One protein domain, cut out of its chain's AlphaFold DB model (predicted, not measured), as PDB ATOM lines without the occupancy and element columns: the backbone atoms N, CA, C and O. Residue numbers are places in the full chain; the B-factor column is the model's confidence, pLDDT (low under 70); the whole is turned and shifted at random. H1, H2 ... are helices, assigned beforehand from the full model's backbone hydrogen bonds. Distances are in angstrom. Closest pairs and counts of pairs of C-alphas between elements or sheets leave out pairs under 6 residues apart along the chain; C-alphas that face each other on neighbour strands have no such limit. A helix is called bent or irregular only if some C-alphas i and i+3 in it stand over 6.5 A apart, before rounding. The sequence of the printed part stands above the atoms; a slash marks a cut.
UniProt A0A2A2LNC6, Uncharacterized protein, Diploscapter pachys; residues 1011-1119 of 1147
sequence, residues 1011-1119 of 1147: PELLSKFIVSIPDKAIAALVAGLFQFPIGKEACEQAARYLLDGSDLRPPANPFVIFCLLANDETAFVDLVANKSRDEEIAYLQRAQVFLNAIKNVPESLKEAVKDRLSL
ATOM      1  N   PRO A1011       6.164 -17.772  46.174       90.75
ATOM      2  CA  PRO A1011       5.890 -16.997  44.964       90.75
ATOM      3  C   PRO A1011       4.443 -16.498  44.882       90.75
ATOM      4  O   PRO A1011       4.211 -15.428  44.315       90.75
ATOM      5  N   GLU A1012       3.474 -17.203  45.475       91.12
ATOM      6  CA  GLU A1012       2.081 -16.760  45.497       91.12
ATOM      7  C   GLU A1012       1.888 -15.570  46.439       91.12
ATOM      8  O   GLU A1012       1.197 -14.612  46.087       91.12
ATOM      9  N   LEU A1013       2.474 -15.606  47.640       91.12
ATOM     10  CA  LEU A1013       2.414 -14.485  48.583       91.12
ATOM     11  C   LEU A1013       3.159 -13.263  48.038       91.12
ATOM     12  O   LEU A1013       2.661 -12.143  48.173       91.12
ATOM     13  N   LEU A1014       4.298 -13.466  47.368       93.06
ATOM     14  CA  LEU A1014       5.014 -12.383  46.696       93.06
ATOM     15  C   LEU A1014       4.208 -11.799  45.525       93.06
ATOM     16  O   LEU A1014       4.098 -10.579  45.413       93.06
ATOM     17  N   SER A1015       3.566 -12.644  44.715       92.75
ATOM     18  CA  SER A1015       2.641 -12.227  43.653       92.75
ATOM     19  C   SER A1015       1.470 -11.401  44.209       92.75
ATOM     20  O   SER A1015       1.235 -10.276  43.765       92.75
ATOM     21  N   LYS A1016       0.797 -11.890  45.262       91.44
ATOM     22  CA  LYS A1016      -0.317 -11.198  45.944       91.44
ATOM     23  C   LYS A1016       0.107  -9.841  46.531       91.44
ATOM     24  O   LYS A1016      -0.659  -8.883  46.454       91.44
ATOM     25  N   PHE A1017       1.335  -9.726  47.047       92.25
ATOM     26  CA  PHE A1017       1.912  -8.453  47.498       92.25
ATOM     27  C   PHE A1017       2.199  -7.483  46.338       92.25
ATOM     28  O   PHE A1017       1.855  -6.305  46.421       92.25
ATOM     29  N   ILE A1018       2.763  -7.952  45.219       91.75
ATOM     30  CA  ILE A1018       2.969  -7.115  44.020       91.75
ATOM     31  C   ILE A1018       1.618  -6.607  43.478       91.75
ATOM     32  O   ILE A1018       1.499  -5.446  43.085       91.75
ATOM     33  N   VAL A1019       0.581  -7.450  43.516       90.94
ATOM     34  CA  VAL A1019      -0.794  -7.126  43.104       90.94
ATOM     35  C   VAL A1019      -1.480  -6.097  44.020       90.94
ATOM     36  O   VAL A1019      -2.372  -5.388  43.548       90.94
ATOM     37  N   SER A1020      -1.072  -5.938  45.285       88.69
ATOM     38  CA  SER A1020      -1.667  -4.940  46.191       88.69
ATOM     39  C   SER A1020      -1.015  -3.551  46.098       88.69
ATOM     40  O   SER A1020      -1.700  -2.543  46.278       88.69
ATOM     41  N   ILE A1021       0.277  -3.455  45.761       88.94
ATOM     42  CA  ILE A1021       1.007  -2.172  45.761       88.94
ATOM     43  C   ILE A1021       0.820  -1.354  44.459       88.94
ATOM     44  O   ILE A1021       0.803  -1.927  43.366       88.94
ATOM     45  N   PRO A1022       0.709  -0.007  44.505       89.19
ATOM     46  CA  PRO A1022       0.469   0.809  43.308       89.19
ATOM     47  C   PRO A1022       1.564   0.703  42.235       89.19
ATOM     48  O   PRO A1022       2.742   0.573  42.556       89.19
ATOM     49  N   ASP A1023       1.202   0.882  40.963       87.62
ATOM     50  CA  ASP A1023       2.084   0.825  39.780       87.62
ATOM     51  C   ASP A1023       3.433   1.548  39.945       87.62
ATOM     52  O   ASP A1023       4.488   1.017  39.596       87.62
ATOM     53  N   LYS A1024       3.421   2.754  40.528       85.94
ATOM     54  CA  LYS A1024       4.632   3.552  40.793       85.94
ATOM     55  C   LYS A1024       5.563   2.899  41.828       85.94
ATOM     56  O   LYS A1024       6.771   3.112  41.772       85.94
ATOM     57  N   ALA A1025       5.019   2.130  42.771       86.88
ATOM     58  CA  ALA A1025       5.791   1.345  43.729       86.88
ATOM     59  C   ALA A1025       6.327   0.053  43.093       86.88
ATOM     60  O   ALA A1025       7.492  -0.263  43.315       86.88
ATOM     61  N   ILE A1026       5.538  -0.624  42.244       90.12
ATOM     62  CA  ILE A1026       6.006  -1.783  41.461       90.12
ATOM     63  C   ILE A1026       7.212  -1.378  40.605       90.12
ATOM     64  O   ILE A1026       8.285  -1.956  40.747       90.12
ATOM     65  N   ALA A1027       7.085  -0.320  39.796       85.38
ATOM     66  CA  ALA A1027       8.161   0.177  38.932       85.38
ATOM     67  C   ALA A1027       9.444   0.578  39.692       85.38
ATOM     68  O   ALA A1027      10.532   0.538  39.125       85.38
ATOM     69  N   ALA A1028       9.332   0.955  40.971       87.50
ATOM     70  CA  ALA A1028      10.472   1.295  41.821       87.50
ATOM     71  C   ALA A1028      11.114   0.077  42.518       87.50
ATOM     72  O   ALA A1028      12.268   0.161  42.929       87.50
ATOM     73  N   LEU A1029      10.382  -1.032  42.675       90.44
ATOM     74  CA  LEU A1029      10.844  -2.239  43.375       90.44
ATOM     75  C   LEU A1029      11.241  -3.379  42.428       90.44
ATOM     76  O   LEU A1029      12.085  -4.188  42.793       90.44
ATOM     77  N   VAL A1030      10.678  -3.446  41.219       90.38
ATOM     78  CA  VAL A1030      10.762  -4.600  40.304       90.38
ATOM     79  C   VAL A1030      12.189  -5.092  40.014       90.38
ATOM     80  O   VAL A1030      12.462  -6.283  40.145       90.38
ATOM     81  N   ALA A1031      13.145  -4.194  39.755       88.31
ATOM     82  CA  ALA A1031      14.555  -4.564  39.556       88.31
ATOM     83  C   ALA A1031      15.207  -5.207  40.805       88.31
ATOM     84  O   ALA A1031      16.109  -6.041  40.690       88.31
ATOM     85  N   GLY A1032      14.729  -4.828  41.995       89.12
ATOM     86  CA  GLY A1032      15.117  -5.395  43.283       89.12
ATOM     87  C   GLY A1032      14.327  -6.648  43.679       89.12
ATOM     88  O   GLY A1032      14.827  -7.438  44.477       89.12
ATOM     89  N   LEU A1033      13.126  -6.853  43.124       91.19
ATOM     90  CA  LEU A1033      12.324  -8.071  43.297       91.19
ATOM     91  C   LEU A1033      12.907  -9.239  42.491       91.19
ATOM     92  O   LEU A1033      12.962 -10.352  43.000       91.19
ATOM     93  N   PHE A1034      13.461  -8.990  41.298       91.44
ATOM     94  CA  PHE A1034      14.198 -10.010  40.529       91.44
ATOM     95  C   PHE A1034      15.474 -10.538  41.211       91.44
ATOM     96  O   PHE A1034      16.058 -11.500  40.720       91.44
ATOM     97  N   GLN A1035      15.917  -9.945  42.326       92.50
ATOM     98  CA  GLN A1035      17.024 -10.488  43.123       92.50
ATOM     99  C   GLN A1035      16.583 -11.633  44.056       92.50
ATOM    100  O   GLN A1035      17.434 -12.363  44.566       92.50
ATOM    101  N   PHE A1036      15.272 -11.793  44.280       92.50
ATOM    102  CA  PHE A1036      14.711 -12.845  45.127       92.50
ATOM    103  C   PHE A1036      14.785 -14.182  44.365       92.50
ATOM    104  O   PHE A1036      14.518 -14.187  43.160       92.50
ATOM    105  N   PRO A1037      15.041 -15.331  45.024       90.06
ATOM    106  CA  PRO A1037      15.115 -16.639  44.357       90.06
ATOM    107  C   PRO A1037      13.859 -16.985  43.539       90.06
ATOM    108  O   PRO A1037      13.952 -17.531  42.444       90.06
ATOM    109  N   ILE A1038      12.692 -16.601  44.060       92.88
ATOM    110  CA  ILE A1038      11.355 -16.764  43.460       92.88
ATOM    111  C   ILE A1038      10.893 -15.551  42.629       92.88
ATOM    112  O   ILE A1038       9.786 -15.537  42.092       92.88
ATOM    113  N   GLY A1039      11.714 -14.499  42.546       90.25
ATOM    114  CA  GLY A1039      11.296 -13.166  42.110       90.25
ATOM    115  C   GLY A1039      10.746 -13.121  40.687       90.25
ATOM    116  O   GLY A1039       9.736 -12.463  40.445       90.25
ATOM    117  N   LYS A1040      11.365 -13.860  39.754       90.62
ATOM    118  CA  LYS A1040      10.887 -13.946  38.365       90.62
ATOM    119  C   LYS A1040       9.487 -14.559  38.287       90.62
ATOM    120  O   LYS A1040       8.609 -13.968  37.669       90.62
ATOM    121  N   GLU A1041       9.276 -15.704  38.933       92.06
ATOM    122  CA  GLU A1041       7.993 -16.412  38.896       92.06
ATOM    123  C   GLU A1041       6.867 -15.552  39.484       92.06
ATOM    124  O   GLU A1041       5.837 -15.355  38.841       92.06
ATOM    125  N   ALA A1042       7.097 -14.961  40.660       93.44
ATOM    126  CA  ALA A1042       6.130 -14.082  41.310       93.44
ATOM    127  C   ALA A1042       5.793 -12.839  40.467       93.44
ATOM    128  O   ALA A1042       4.632 -12.431  40.413       93.44
ATOM    129  N   CYS A1043       6.776 -12.251  39.771       93.88
ATOM    130  CA  CYS A1043       6.535 -11.119  38.876       93.88
ATOM    131  C   CYS A1043       5.720 -11.524  37.636       93.88
ATOM    132  O   CYS A1043       4.804 -10.793  37.264       93.88
ATOM    133  N   GLU A1044       5.967 -12.696  37.040       92.44
ATOM    134  CA  GLU A1044       5.132 -13.207  35.944       92.44
ATOM    135  C   GLU A1044       3.701 -13.546  36.402       92.44
ATOM    136  O   GLU A1044       2.737 -13.281  35.681       92.44
ATOM    137  N   GLN A1045       3.531 -14.138  37.591       92.25
ATOM    138  CA  GLN A1045       2.207 -14.393  38.173       92.25
ATOM    139  C   GLN A1045       1.446 -13.076  38.410       92.25
ATOM    140  O   GLN A1045       0.290 -12.952  38.004       92.25
ATOM    141  N   ALA A1046       2.104 -12.067  38.991       92.25
ATOM    142  CA  ALA A1046       1.512 -10.752  39.210       92.25
ATOM    143  C   ALA A1046       1.192 -10.029  37.890       92.25
ATOM    144  O   ALA A1046       0.138  -9.405  37.779       92.25
ATOM    145  N   ALA A1047       2.050 -10.150  36.870       91.88
ATOM    146  CA  ALA A1047       1.810  -9.596  35.539       91.88
ATOM    147  C   ALA A1047       0.532 -10.166  34.903       91.88
ATOM    148  O   ALA A1047      -0.263  -9.397  34.369       91.88
ATOM    149  N   ARG A1048       0.290 -11.482  35.016       90.94
ATOM    150  CA  ARG A1048      -0.940 -12.135  34.521       90.94
ATOM    151  C   ARG A1048      -2.205 -11.545  35.157       90.94
ATOM    152  O   ARG A1048      -3.167 -11.297  34.443       90.94
ATOM    153  N   TYR A1049      -2.196 -11.273  36.464       89.94
ATOM    154  CA  TYR A1049      -3.341 -10.667  37.163       89.94
ATOM    155  C   TYR A1049      -3.504  -9.171  36.838       89.94
ATOM    156  O   TYR A1049      -4.597  -8.693  36.543       89.94
ATOM    157  N   LEU A1050      -2.406  -8.410  36.858       91.56
ATOM    158  CA  LEU A1050      -2.414  -6.960  36.639       91.56
ATOM    159  C   LEU A1050      -2.707  -6.554  35.183       91.56
ATOM    160  O   LEU A1050      -3.043  -5.394  34.939       91.56
ATOM    161  N   LEU A1051      -2.596  -7.484  34.229       90.38
ATOM    162  CA  LEU A1051      -2.931  -7.291  32.815       90.38
ATOM    163  C   LEU A1051      -4.408  -6.921  32.600       90.38
ATOM    164  O   LEU A1051      -4.713  -6.084  31.749       90.38
ATOM    165  N   ASP A1052      -5.305  -7.532  33.376       85.00
ATOM    166  CA  ASP A1052      -6.757  -7.308  33.337       85.00
ATOM    167  C   ASP A1052      -7.274  -6.551  34.564       85.00
ATOM    168  O   ASP A1052      -8.292  -5.863  34.483       85.00
ATOM    169  N   GLY A1053      -6.553  -6.624  35.685       80.69
ATOM    170  CA  GLY A1053      -7.001  -6.056  36.949       80.69
ATOM    171  C   GLY A1053      -8.165  -6.844  37.557       80.69
ATOM    172  O   GLY A1053      -8.326  -8.042  37.329       80.69
ATOM    173  N   SER A1054      -8.963  -6.170  38.376       82.06
ATOM    174  CA  SER A1054     -10.149  -6.713  39.041       82.06
ATOM    175  C   SER A1054     -11.099  -5.592  39.470       82.06
ATOM    176  O   SER A1054     -10.774  -4.410  39.348       82.06
ATOM    177  N   ASP A1055     -12.256  -5.946  40.034       75.94
ATOM    178  CA  ASP A1055     -13.267  -4.987  40.516       75.94
ATOM    179  C   ASP A1055     -12.724  -3.957  41.533       75.94
ATOM    180  O   ASP A1055     -13.311  -2.892  41.720       75.94
ATOM    181  N   LEU A1056     -11.591  -4.261  42.180       76.50
ATOM    182  CA  LEU A1056     -10.918  -3.405  43.162       76.50
ATOM    183  C   LEU A1056      -9.684  -2.666  42.609       76.50
ATOM    184  O   LEU A1056      -9.185  -1.752  43.266       76.50
ATOM    185  N   ARG A1057      -9.167  -3.038  41.428       83.31
ATOM    186  CA  ARG A1057      -7.967  -2.427  40.830       83.31
ATOM    187  C   ARG A1057      -8.038  -2.440  39.295       83.31
ATOM    188  O   ARG A1057      -8.048  -3.522  38.718       83.31
ATOM    189  N   PRO A1058      -8.000  -1.283  38.606       84.00
ATOM    190  CA  PRO A1058      -7.981  -1.256  37.143       84.00
ATOM    191  C   PRO A1058      -6.704  -1.913  36.571       84.00
ATOM    192  O   PRO A1058      -5.698  -1.979  37.283       84.00
ATOM    193  N   PRO A1059      -6.706  -2.330  35.285       87.31
ATOM    194  CA  PRO A1059      -5.514  -2.815  34.588       87.31
ATOM    195  C   PRO A1059      -4.300  -1.913  34.824       87.31
ATOM    196  O   PRO A1059      -4.394  -0.689  34.678       87.31
ATOM    197  N   ALA A1060      -3.161  -2.512  35.168       90.19
ATOM    198  CA  ALA A1060      -1.934  -1.764  35.396       90.19
ATOM    199  C   ALA A1060      -1.381  -1.181  34.089       90.19
ATOM    200  O   ALA A1060      -1.657  -1.648  32.979       90.19
ATOM    201  N   ASN A1061      -0.548  -0.154  34.229       89.38
ATOM    202  CA  ASN A1061       0.145   0.482  33.124       89.38
ATOM    203  C   ASN A1061       0.961  -0.565  32.330       89.38
ATOM    204  O   ASN A1061       1.794  -1.253  32.928       89.38
ATOM    205  N   PRO A1062       0.804  -0.667  30.996       89.56
ATOM    206  CA  PRO A1062       1.515  -1.656  30.182       89.56
ATOM    207  C   PRO A1062       3.045  -1.618  30.317       89.56
ATOM    208  O   PRO A1062       3.692  -2.654  30.202       89.56
ATOM    209  N   PHE A1063       3.637  -0.462  30.645       89.12
ATOM    210  CA  PHE A1063       5.070  -0.376  30.948       89.12
ATOM    211  C   PHE A1063       5.452  -1.122  32.240       89.12
ATOM    212  O   PHE A1063       6.514  -1.728  32.314       89.12
ATOM    213  N   VAL A1064       4.575  -1.134  33.249       90.31
ATOM    214  CA  VAL A1064       4.784  -1.875  34.504       90.31
ATOM    215  C   VAL A1064       4.643  -3.380  34.281       90.31
ATOM    216  O   VAL A1064       5.447  -4.139  34.816       90.31
ATOM    217  N   ILE A1065       3.695  -3.808  33.439       90.88
ATOM    218  CA  ILE A1065       3.575  -5.209  33.000       90.88
ATOM    219  C   ILE A1065       4.852  -5.658  32.274       90.88
ATOM    220  O   ILE A1065       5.415  -6.693  32.612       90.88
ATOM    221  N   PHE A1066       5.370  -4.853  31.342       90.94
ATOM    222  CA  PHE A1066       6.642  -5.119  30.662       90.94
ATOM    223  C   PHE A1066       7.833  -5.220  31.632       90.94
ATOM    224  O   PHE A1066       8.617  -6.165  31.545       90.94
ATOM    225  N   CYS A1067       7.950  -4.312  32.606       90.94
ATOM    226  CA  CYS A1067       9.008  -4.402  33.614       90.94
ATOM    227  C   CYS A1067       8.875  -5.644  34.515       90.94
ATOM    228  O   CYS A1067       9.896  -6.223  34.880       90.94
ATOM    229  N   LEU A1068       7.653  -6.085  34.850       93.19
ATOM    230  CA  LEU A1068       7.404  -7.348  35.572       93.19
ATOM    231  C   LEU A1068       7.777  -8.593  34.746       93.19
ATOM    232  O   LEU A1068       8.085  -9.635  35.318       93.19
ATOM    233  N   LEU A1069       7.829  -8.475  33.421       92.06
ATOM    234  CA  LEU A1069       8.304  -9.508  32.493       92.06
ATOM    235  C   LEU A1069       9.783  -9.303  32.122       92.06
ATOM    236  O   LEU A1069      10.204  -9.543  30.997       92.06
ATOM    237  N   ALA A1070      10.577  -8.821  33.083       88.88
ATOM    238  CA  ALA A1070      12.019  -8.583  32.984       88.88
ATOM    239  C   ALA A1070      12.468  -7.607  31.873       88.88
ATOM    240  O   ALA A1070      13.670  -7.485  31.629       88.88
ATOM    241  N   ASN A1071      11.542  -6.830  31.297       89.75
ATOM    242  CA  ASN A1071      11.737  -5.989  30.107       89.75
ATOM    243  C   ASN A1071      11.959  -6.793  28.808       89.75
ATOM    244  O   ASN A1071      12.666  -6.331  27.918       89.75
ATOM    245  N   ASP A1072      11.370  -7.987  28.704       89.75
ATOM    246  CA  ASP A1072      11.376  -8.826  27.501       89.75
ATOM    247  C   ASP A1072      10.146  -8.510  26.625       89.75
ATOM    248  O   ASP A1072       8.995  -8.685  27.044       89.75
ATOM    249  N   GLU A1073      10.372  -8.018  25.404       90.06
ATOM    250  CA  GLU A1073       9.293  -7.672  24.474       90.06
ATOM    251  C   GLU A1073       8.500  -8.898  24.005       90.06
ATOM    252  O   GLU A1073       7.298  -8.790  23.756       90.06
ATOM    253  N   THR A1074       9.149 -10.062  23.899       88.44
ATOM    254  CA  THR A1074       8.507 -11.304  23.450       88.44
ATOM    255  C   THR A1074       7.605 -11.861  24.541       88.44
ATOM    256  O   THR A1074       6.431 -12.105  24.277       88.44
ATOM    257  N   ALA A1075       8.076 -11.917  25.789       89.88
ATOM    258  CA  ALA A1075       7.257 -12.339  26.925       89.88
ATOM    259  C   ALA A1075       6.050 -11.408  27.147       89.88
ATOM    260  O   ALA A1075       4.966 -11.872  27.504       89.88
ATOM    261  N   PHE A1076       6.209 -10.099  26.909       91.81
ATOM    262  CA  PHE A1076       5.103  -9.139  26.961       91.81
ATOM    263  C   PHE A1076       4.063  -9.378  25.857       91.81
ATOM    264  O   PHE A1076       2.866  -9.428  26.146       91.81
ATOM    265  N   VAL A1077       4.502  -9.548  24.606       88.94
ATOM    266  CA  VAL A1077       3.603  -9.836  23.478       88.94
ATOM    267  C   VAL A1077       2.906 -11.186  23.660       88.94
ATOM    268  O   VAL A1077       1.691 -11.253  23.495       88.94
ATOM    269  N   ASP A1078       3.629 -12.226  24.072       90.31
ATOM    270  CA  ASP A1078       3.076 -13.562  24.302       90.31
ATOM    271  C   ASP A1078       2.103 -13.590  25.485       90.31
ATOM    272  O   ASP A1078       1.082 -14.271  25.409       90.31
ATOM    273  N   LEU A1079       2.339 -12.812  26.555       90.94
ATOM    274  CA  LEU A1079       1.358 -12.655  27.634       90.94
ATOM    275  C   LEU A1079       0.058 -12.033  27.102       90.94
ATOM    276  O   LEU A1079      -1.026 -12.566  27.354       90.94
ATOM    277  N   VAL A1080       0.164 -10.932  26.352       89.44
ATOM    278  CA  VAL A1080      -0.980 -10.219  25.758       89.44
ATOM    279  C   VAL A1080      -1.731 -11.099  24.747       89.44
ATOM    280  O   VAL A1080      -2.961 -11.070  24.719       89.44
ATOM    281  N   ALA A1081      -1.023 -11.955  24.006       87.25
ATOM    282  CA  ALA A1081      -1.571 -12.892  23.022       87.25
ATOM    283  C   ALA A1081      -2.434 -14.033  23.602       87.25
ATOM    284  O   ALA A1081      -3.047 -14.772  22.834       87.25
ATOM    285  N   ASN A1082      -2.531 -14.176  24.932       87.31
ATOM    286  CA  ASN A1082      -3.480 -15.105  25.569       87.31
ATOM    287  C   ASN A1082      -4.926 -14.567  25.608       87.31
ATOM    288  O   ASN A1082      -5.833 -15.278  26.044       87.31
ATOM    289  N   LYS A1083      -5.155 -13.313  25.195       86.50
ATOM    290  CA  LYS A1083      -6.491 -12.705  25.087       86.50
ATOM    291  C   LYS A1083      -7.231 -13.181  23.837       86.50
ATOM    292  O   LYS A1083      -6.618 -13.674  22.891       86.50
ATOM    293  N   SER A1084      -8.552 -12.984  23.781       88.00
ATOM    294  CA  SER A1084      -9.244 -13.087  22.491       88.00
ATOM    295  C   SER A1084      -8.761 -11.978  21.545       88.00
ATOM    296  O   SER A1084      -8.338 -10.912  21.994       88.00
ATOM    297  N   ARG A1085      -8.820 -12.202  20.224       84.56
ATOM    298  CA  ARG A1085      -8.239 -11.289  19.217       84.56
ATOM    299  C   ARG A1085      -8.703  -9.834  19.367       84.56
ATOM    300  O   ARG A1085      -7.899  -8.918  19.206       84.56
ATOM    301  N   ASP A1086      -9.977  -9.618  19.683       84.56
ATOM    302  CA  ASP A1086     -10.548  -8.273  19.802       84.56
ATOM    303  C   ASP A1086     -10.114  -7.582  21.107       84.56
ATOM    304  O   ASP A1086      -9.810  -6.387  21.112       84.56
ATOM    305  N   GLU A1087      -9.992  -8.337  22.204       86.56
ATOM    306  CA  GLU A1087      -9.435  -7.860  23.477       86.56
ATOM    307  C   GLU A1087      -7.928  -7.590  23.379       86.56
ATOM    308  O   GLU A1087      -7.440  -6.621  23.960       86.56
ATOM    309  N   GLU A1088      -7.196  -8.411  22.619       89.31
ATOM    310  CA  GLU A1088      -5.774  -8.235  22.321       89.31
ATOM    311  C   GLU A1088      -5.544  -6.912  21.575       89.31
ATOM    312  O   GLU A1088      -4.768  -6.064  22.023       89.31
ATOM    313  N   ILE A1089      -6.292  -6.681  20.490       86.50
ATOM    314  CA  ILE A1089      -6.266  -5.428  19.722       86.50
ATOM    315  C   ILE A1089      -6.652  -4.238  20.617       86.50
ATOM    316  O   ILE A1089      -5.946  -3.227  20.630       86.50
ATOM    317  N   ALA A1090      -7.724  -4.349  21.408       87.06
ATOM    318  CA  ALA A1090      -8.171  -3.281  22.304       87.06
ATOM    319  C   ALA A1090      -7.200  -3.009  23.470       87.06
ATOM    320  O   ALA A1090      -7.140  -1.886  23.982       87.06
ATOM    321  N   TYR A1091      -6.426  -4.002  23.918       90.44
ATOM    322  CA  TYR A1091      -5.339  -3.806  24.879       90.44
ATOM    323  C   TYR A1091      -4.143  -3.112  24.214       90.44
ATOM    324  O   TYR A1091      -3.702  -2.071  24.699       90.44
ATOM    325  N   LEU A1092      -3.671  -3.614  23.069       88.25
ATOM    326  CA  LEU A1092      -2.513  -3.073  22.348       88.25
ATOM    327  C   LEU A1092      -2.732  -1.632  21.858       88.25
ATOM    328  O   LEU A1092      -1.816  -0.818  21.954       88.25
ATOM    329  N   GLN A1093      -3.940  -1.272  21.412       88.25
ATOM    330  CA  GLN A1093      -4.287   0.117  21.068       88.25
ATOM    331  C   GLN A1093      -4.169   1.055  22.279       88.25
ATOM    332  O   GLN A1093      -3.551   2.117  22.187       88.25
ATOM    333  N   ARG A1094      -4.712   0.656  23.441       86.06
ATOM    334  CA  ARG A1094      -4.572   1.425  24.690       86.06
ATOM    335  C   ARG A1094      -3.106   1.507  25.120       86.06
ATOM    336  O   ARG A1094      -2.640   2.587  25.474       86.06
ATOM    337  N   ALA A1095      -2.365   0.403  25.028       87.38
ATOM    338  CA  ALA A1095      -0.945   0.356  25.353       87.38
ATOM    339  C   ALA A1095      -0.116   1.287  24.467       87.38
ATOM    340  O   ALA A1095       0.673   2.064  24.993       87.38
ATOM    341  N   GLN A1096      -0.347   1.310  23.154       87.50
ATOM    342  CA  GLN A1096       0.340   2.225  22.243       87.50
ATOM    343  C   GLN A1096       0.126   3.701  22.631       87.50
ATOM    344  O   GLN A1096       1.069   4.490  22.575       87.50
ATOM    345  N   VAL A1097      -1.073   4.084  23.087       85.81
ATOM    346  CA  VAL A1097      -1.336   5.447  23.593       85.81
ATOM    347  C   VAL A1097      -0.594   5.714  24.910       85.81
ATOM    348  O   VAL A1097       0.084   6.736  25.027       85.81
ATOM    349  N   PHE A1098      -0.667   4.803  25.888       85.31
ATOM    350  CA  PHE A1098       0.006   4.975  27.184       85.31
ATOM    351  C   PHE A1098       1.537   5.004  27.069       85.31
ATOM    352  O   PHE A1098       2.176   5.869  27.666       85.31
ATOM    353  N   LEU A1099       2.132   4.105  26.283       86.31
ATOM    354  CA  LEU A1099       3.585   4.003  26.111       86.31
ATOM    355  C   LEU A1099       4.170   5.216  25.370       86.31
ATOM    356  O   LEU A1099       5.263   5.666  25.707       86.31
ATOM    357  N   ASN A1100       3.429   5.803  24.423       83.44
ATOM    358  CA  ASN A1100       3.829   7.040  23.743       83.44
ATOM    359  C   ASN A1100       3.749   8.288  24.644       83.44
ATOM    360  O   ASN A1100       4.449   9.269  24.392       83.44
ATOM    361  N   ALA A1101       2.935   8.269  25.704       82.00
ATOM    362  CA  ALA A1101       2.843   9.372  26.664       82.00
ATOM    363  C   ALA A1101       3.996   9.392  27.694       82.00
ATOM    364  O   ALA A1101       4.213  10.407  28.363       82.00
ATOM    365  N   ILE A1102       4.744   8.292  27.836       80.75
ATOM    366  CA  ILE A1102       5.800   8.130  28.845       80.75
ATOM    367  C   ILE A1102       7.173   8.350  28.195       80.75
ATOM    368  O   ILE A1102       7.611   7.589  27.335       80.75
ATOM    369  N   LYS A1103       7.898   9.378  28.652       74.50
ATOM    370  CA  LYS A1103       9.146   9.853  28.019       74.50
ATOM    371  C   LYS A1103      10.299   8.839  27.960       74.50
ATOM    372  O   LYS A1103      11.179   9.006  27.124       74.50
ATOM    373  N   ASN A1104      10.306   7.829  28.834       75.88
ATOM    374  CA  ASN A1104      11.455   6.941  29.064       75.88
ATOM    375  C   ASN A1104      11.142   5.450  28.792       75.88
ATOM    376  O   ASN A1104      11.777   4.577  29.375       75.88
ATOM    377  N   VAL A1105      10.148   5.146  27.950       83.50
ATOM    378  CA  VAL A1105       9.855   3.765  27.511       83.50
ATOM    379  C   VAL A1105      10.828   3.352  26.395       83.50
ATOM    380  O   VAL A1105      10.999   4.148  25.466       83.50
ATOM    381  N   PRO A1106      11.420   2.137  26.429       86.88
ATOM    382  CA  PRO A1106      12.231   1.602  25.333       86.88
ATOM    383  C   PRO A1106      11.483   1.607  23.997       86.88
ATOM    384  O   PRO A1106      10.323   1.199  23.926       86.88
ATOM    385  N   GLU A1107      12.143   2.051  22.926       85.81
ATOM    386  CA  GLU A1107      11.502   2.124  21.605       85.81
ATOM    387  C   GLU A1107      11.152   0.727  21.069       85.81
ATOM    388  O   GLU A1107      10.089   0.559  20.482       85.81
ATOM    389  N   SER A1108      11.963  -0.286  21.394       86.69
ATOM    390  CA  SER A1108      11.731  -1.699  21.070       86.69
ATOM    391  C   SER A1108      10.378  -2.222  21.562       86.69
ATOM    392  O   SER A1108       9.686  -2.908  20.816       86.69
ATOM    393  N   LEU A1109       9.931  -1.837  22.765       89.81
ATOM    394  CA  LEU A1109       8.593  -2.185  23.259       89.81
ATOM    395  C   LEU A1109       7.489  -1.495  22.446       89.81
ATOM    396  O   LEU A1109       6.451  -2.098  22.166       89.81
ATOM    397  N   LYS A1110       7.683  -0.226  22.065       88.44
ATOM    398  CA  LYS A1110       6.701   0.514  21.254       88.44
ATOM    399  C   LYS A1110       6.604  -0.072  19.849       88.44
ATOM    400  O   LYS A1110       5.498  -0.167  19.320       88.44
ATOM    401  N   GLU A1111       7.734  -0.480  19.277       87.69
ATOM    402  CA  GLU A1111       7.820  -1.198  18.005       87.69
ATOM    403  C   GLU A1111       7.149  -2.572  18.118       87.69
ATOM    404  O   GLU A1111       6.206  -2.818  17.378       87.69
ATOM    405  N   ALA A1112       7.474  -3.399  19.116       87.12
ATOM    406  CA  ALA A1112       6.824  -4.697  19.334       87.12
ATOM    407  C   ALA A1112       5.291  -4.590  19.499       87.12
ATOM    408  O   ALA A1112       4.542  -5.341  18.872       87.12
ATOM    409  N   VAL A1113       4.802  -3.617  20.282       88.69
ATOM    410  CA  VAL A1113       3.360  -3.341  20.446       88.69
ATOM    411  C   VAL A1113       2.717  -2.892  19.133       88.69
ATOM    412  O   VAL A1113       1.629  -3.353  18.789       88.69
ATOM    413  N   LYS A1114       3.375  -1.996  18.391       87.94
ATOM    414  CA  LYS A1114       2.906  -1.476  17.099       87.94
ATOM    415  C   LYS A1114       2.880  -2.561  16.023       87.94
ATOM    416  O   LYS A1114       1.910  -2.639  15.274       87.94
ATOM    417  N   ASP A1115       3.906  -3.398  15.968       87.81
ATOM    418  CA  ASP A1115       4.074  -4.422  14.947       87.81
ATOM    419  C   ASP A1115       3.112  -5.585  15.209       87.81
ATOM    420  O   ASP A1115       2.379  -5.969  14.296       87.81
ATOM    421  N   ARG A1116       2.973  -6.045  16.465       89.31
ATOM    422  CA  ARG A1116       1.921  -7.001  16.859       89.31
ATOM    423  C   ARG A1116       0.524  -6.460  16.549       89.31
ATOM    424  O   ARG A1116      -0.277  -7.167  15.938       89.31
ATOM    425  N   LEU A1117       0.237  -5.201  16.891       87.00
ATOM    426  CA  LEU A1117      -1.036  -4.557  16.558       87.00
ATOM    427  C   LEU A1117      -1.261  -4.476  15.038       87.00
ATOM    428  O   LEU A1117      -2.386  -4.681  14.581       87.00
ATOM    429  N   SER A1118      -0.214  -4.225  14.247       84.44
ATOM    430  CA  SER A1118      -0.309  -4.212  12.783       84.44
ATOM    431  C   SER A1118      -0.645  -5.598  12.225       84.44
ATOM    432  O   SER A1118      -1.617  -5.718  11.488       84.44
ATOM    433  N   LEU A1119       0.043  -6.656  12.674       83.94
ATOM    434  CA  LEU A1119      -0.191  -8.046  12.260       83.94
ATOM    435  C   LEU A1119      -1.625  -8.514  12.571       83.94
ATOM    436  O   LEU A1119      -2.246  -9.219  11.776       83.94
TER     437      LEU A1119
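AT A GLANCE: This is residues 1011 to 1119 of the 1147 residues of an uncharacterized protein of Diploscapter pachys (UniProt A0A2A2LNC6). A short helix, H4, sits in the middle of a rounded all-helix body: H1, H2 and H3 form a group toward one end of the longest axis, with H2 and H3 packing on H4 at shallow tilts, and the hairpin of H6 and H7 lies toward the other end, with H6 crossing H4 about perpendicular. H5 sits between these two groups, next to H4 and H7. The printed part has 109 residues, with H1 to H7 following one another in that order and no named strand; the class is all helix. It is compact, with a radius of gyration of the C-alphas of 13.2 A and spans of 37 by 29 by 21 A.

IN THESE COORDINATES: H1, residues 1011 to 1020, begins with C-alpha 1011 at (5.890, -16.997, 44.964) and is 14.3 A long. H2, residues 1023 to 1033, is irregular: C-alphas 1028 and 1031 are 7.5 A apart. H3, residues 1039 to 1050, measures 16.0 A. H4 holds residues 1062 to 1068, with C-alpha 1062 at (1.515, -1.656, 30.182), and H5 residues 1073 to 1080. H6, residues 1085 to 1101, is the longest at 24.6 A. H7, residues 1107 to 1119, measures 18.1 A and ends with C-alpha 1119 at (-0.191, -8.046, 12.260).

HOW THE PARTS SIT: H4 is the hub, touching four other helices. It touches H2 at a shallow tilt of 23 degrees, the same way; their closest C-alphas, of Ala 1027 and Val 1064, are 5.9 A apart. H3 and H4 form a helical hairpin at 25 degrees, with the C-alphas of Cys 1043 and Leu 1068 closest at 5.1 A. H2 and H3 are also a hairpin, in which H3 touches H2 with residues 1039 to 1043 alone; the closest C-alphas, of Leu 1033 and Gly 1039, are 5.3 A apart. H1 touches H3 at a steep tilt of 46 degrees, closest at the C-alphas of Ser 1015 and Ala 1042, 4.6 A. H4 and H5 only just touch, with 3 pairs of C-alphas within 8 A, the closest being Phe 1066 and Phe 1076 at 5.7 A. H6 touches H4 with residues 1095 to 1099 alone, about perpendicular at 89 degrees; the C-alphas of Pro 1062 and Ala 1095 are closest at 5.8 A. H6 and H7 form a hairpin at a shallow tilt of 30 degrees, with the C-alphas of Leu 1092 and Leu 1117 closest at 6.2 A. H5 touches H7, the C-alphas of Glu 1073 and Leu 1109 being closest at 5.7 A. Among the pairs that stay apart are H1 and H7. Every O i to N i+4 pair is within hydrogen-bond range in H1, H3, H4, H5 and H7; H2 has 5 of 7 and H6 12 of 13.

THE WHOLE: The two C-alphas farthest apart, of Leu 1013 and Ser 1118, are 37.3 A apart. The printed part has no cut. The link from H3 to H4, 11 residues, is long, and the others are tight. The mean pLDDT of the printed part is 88.3, and no printed residue is under 70.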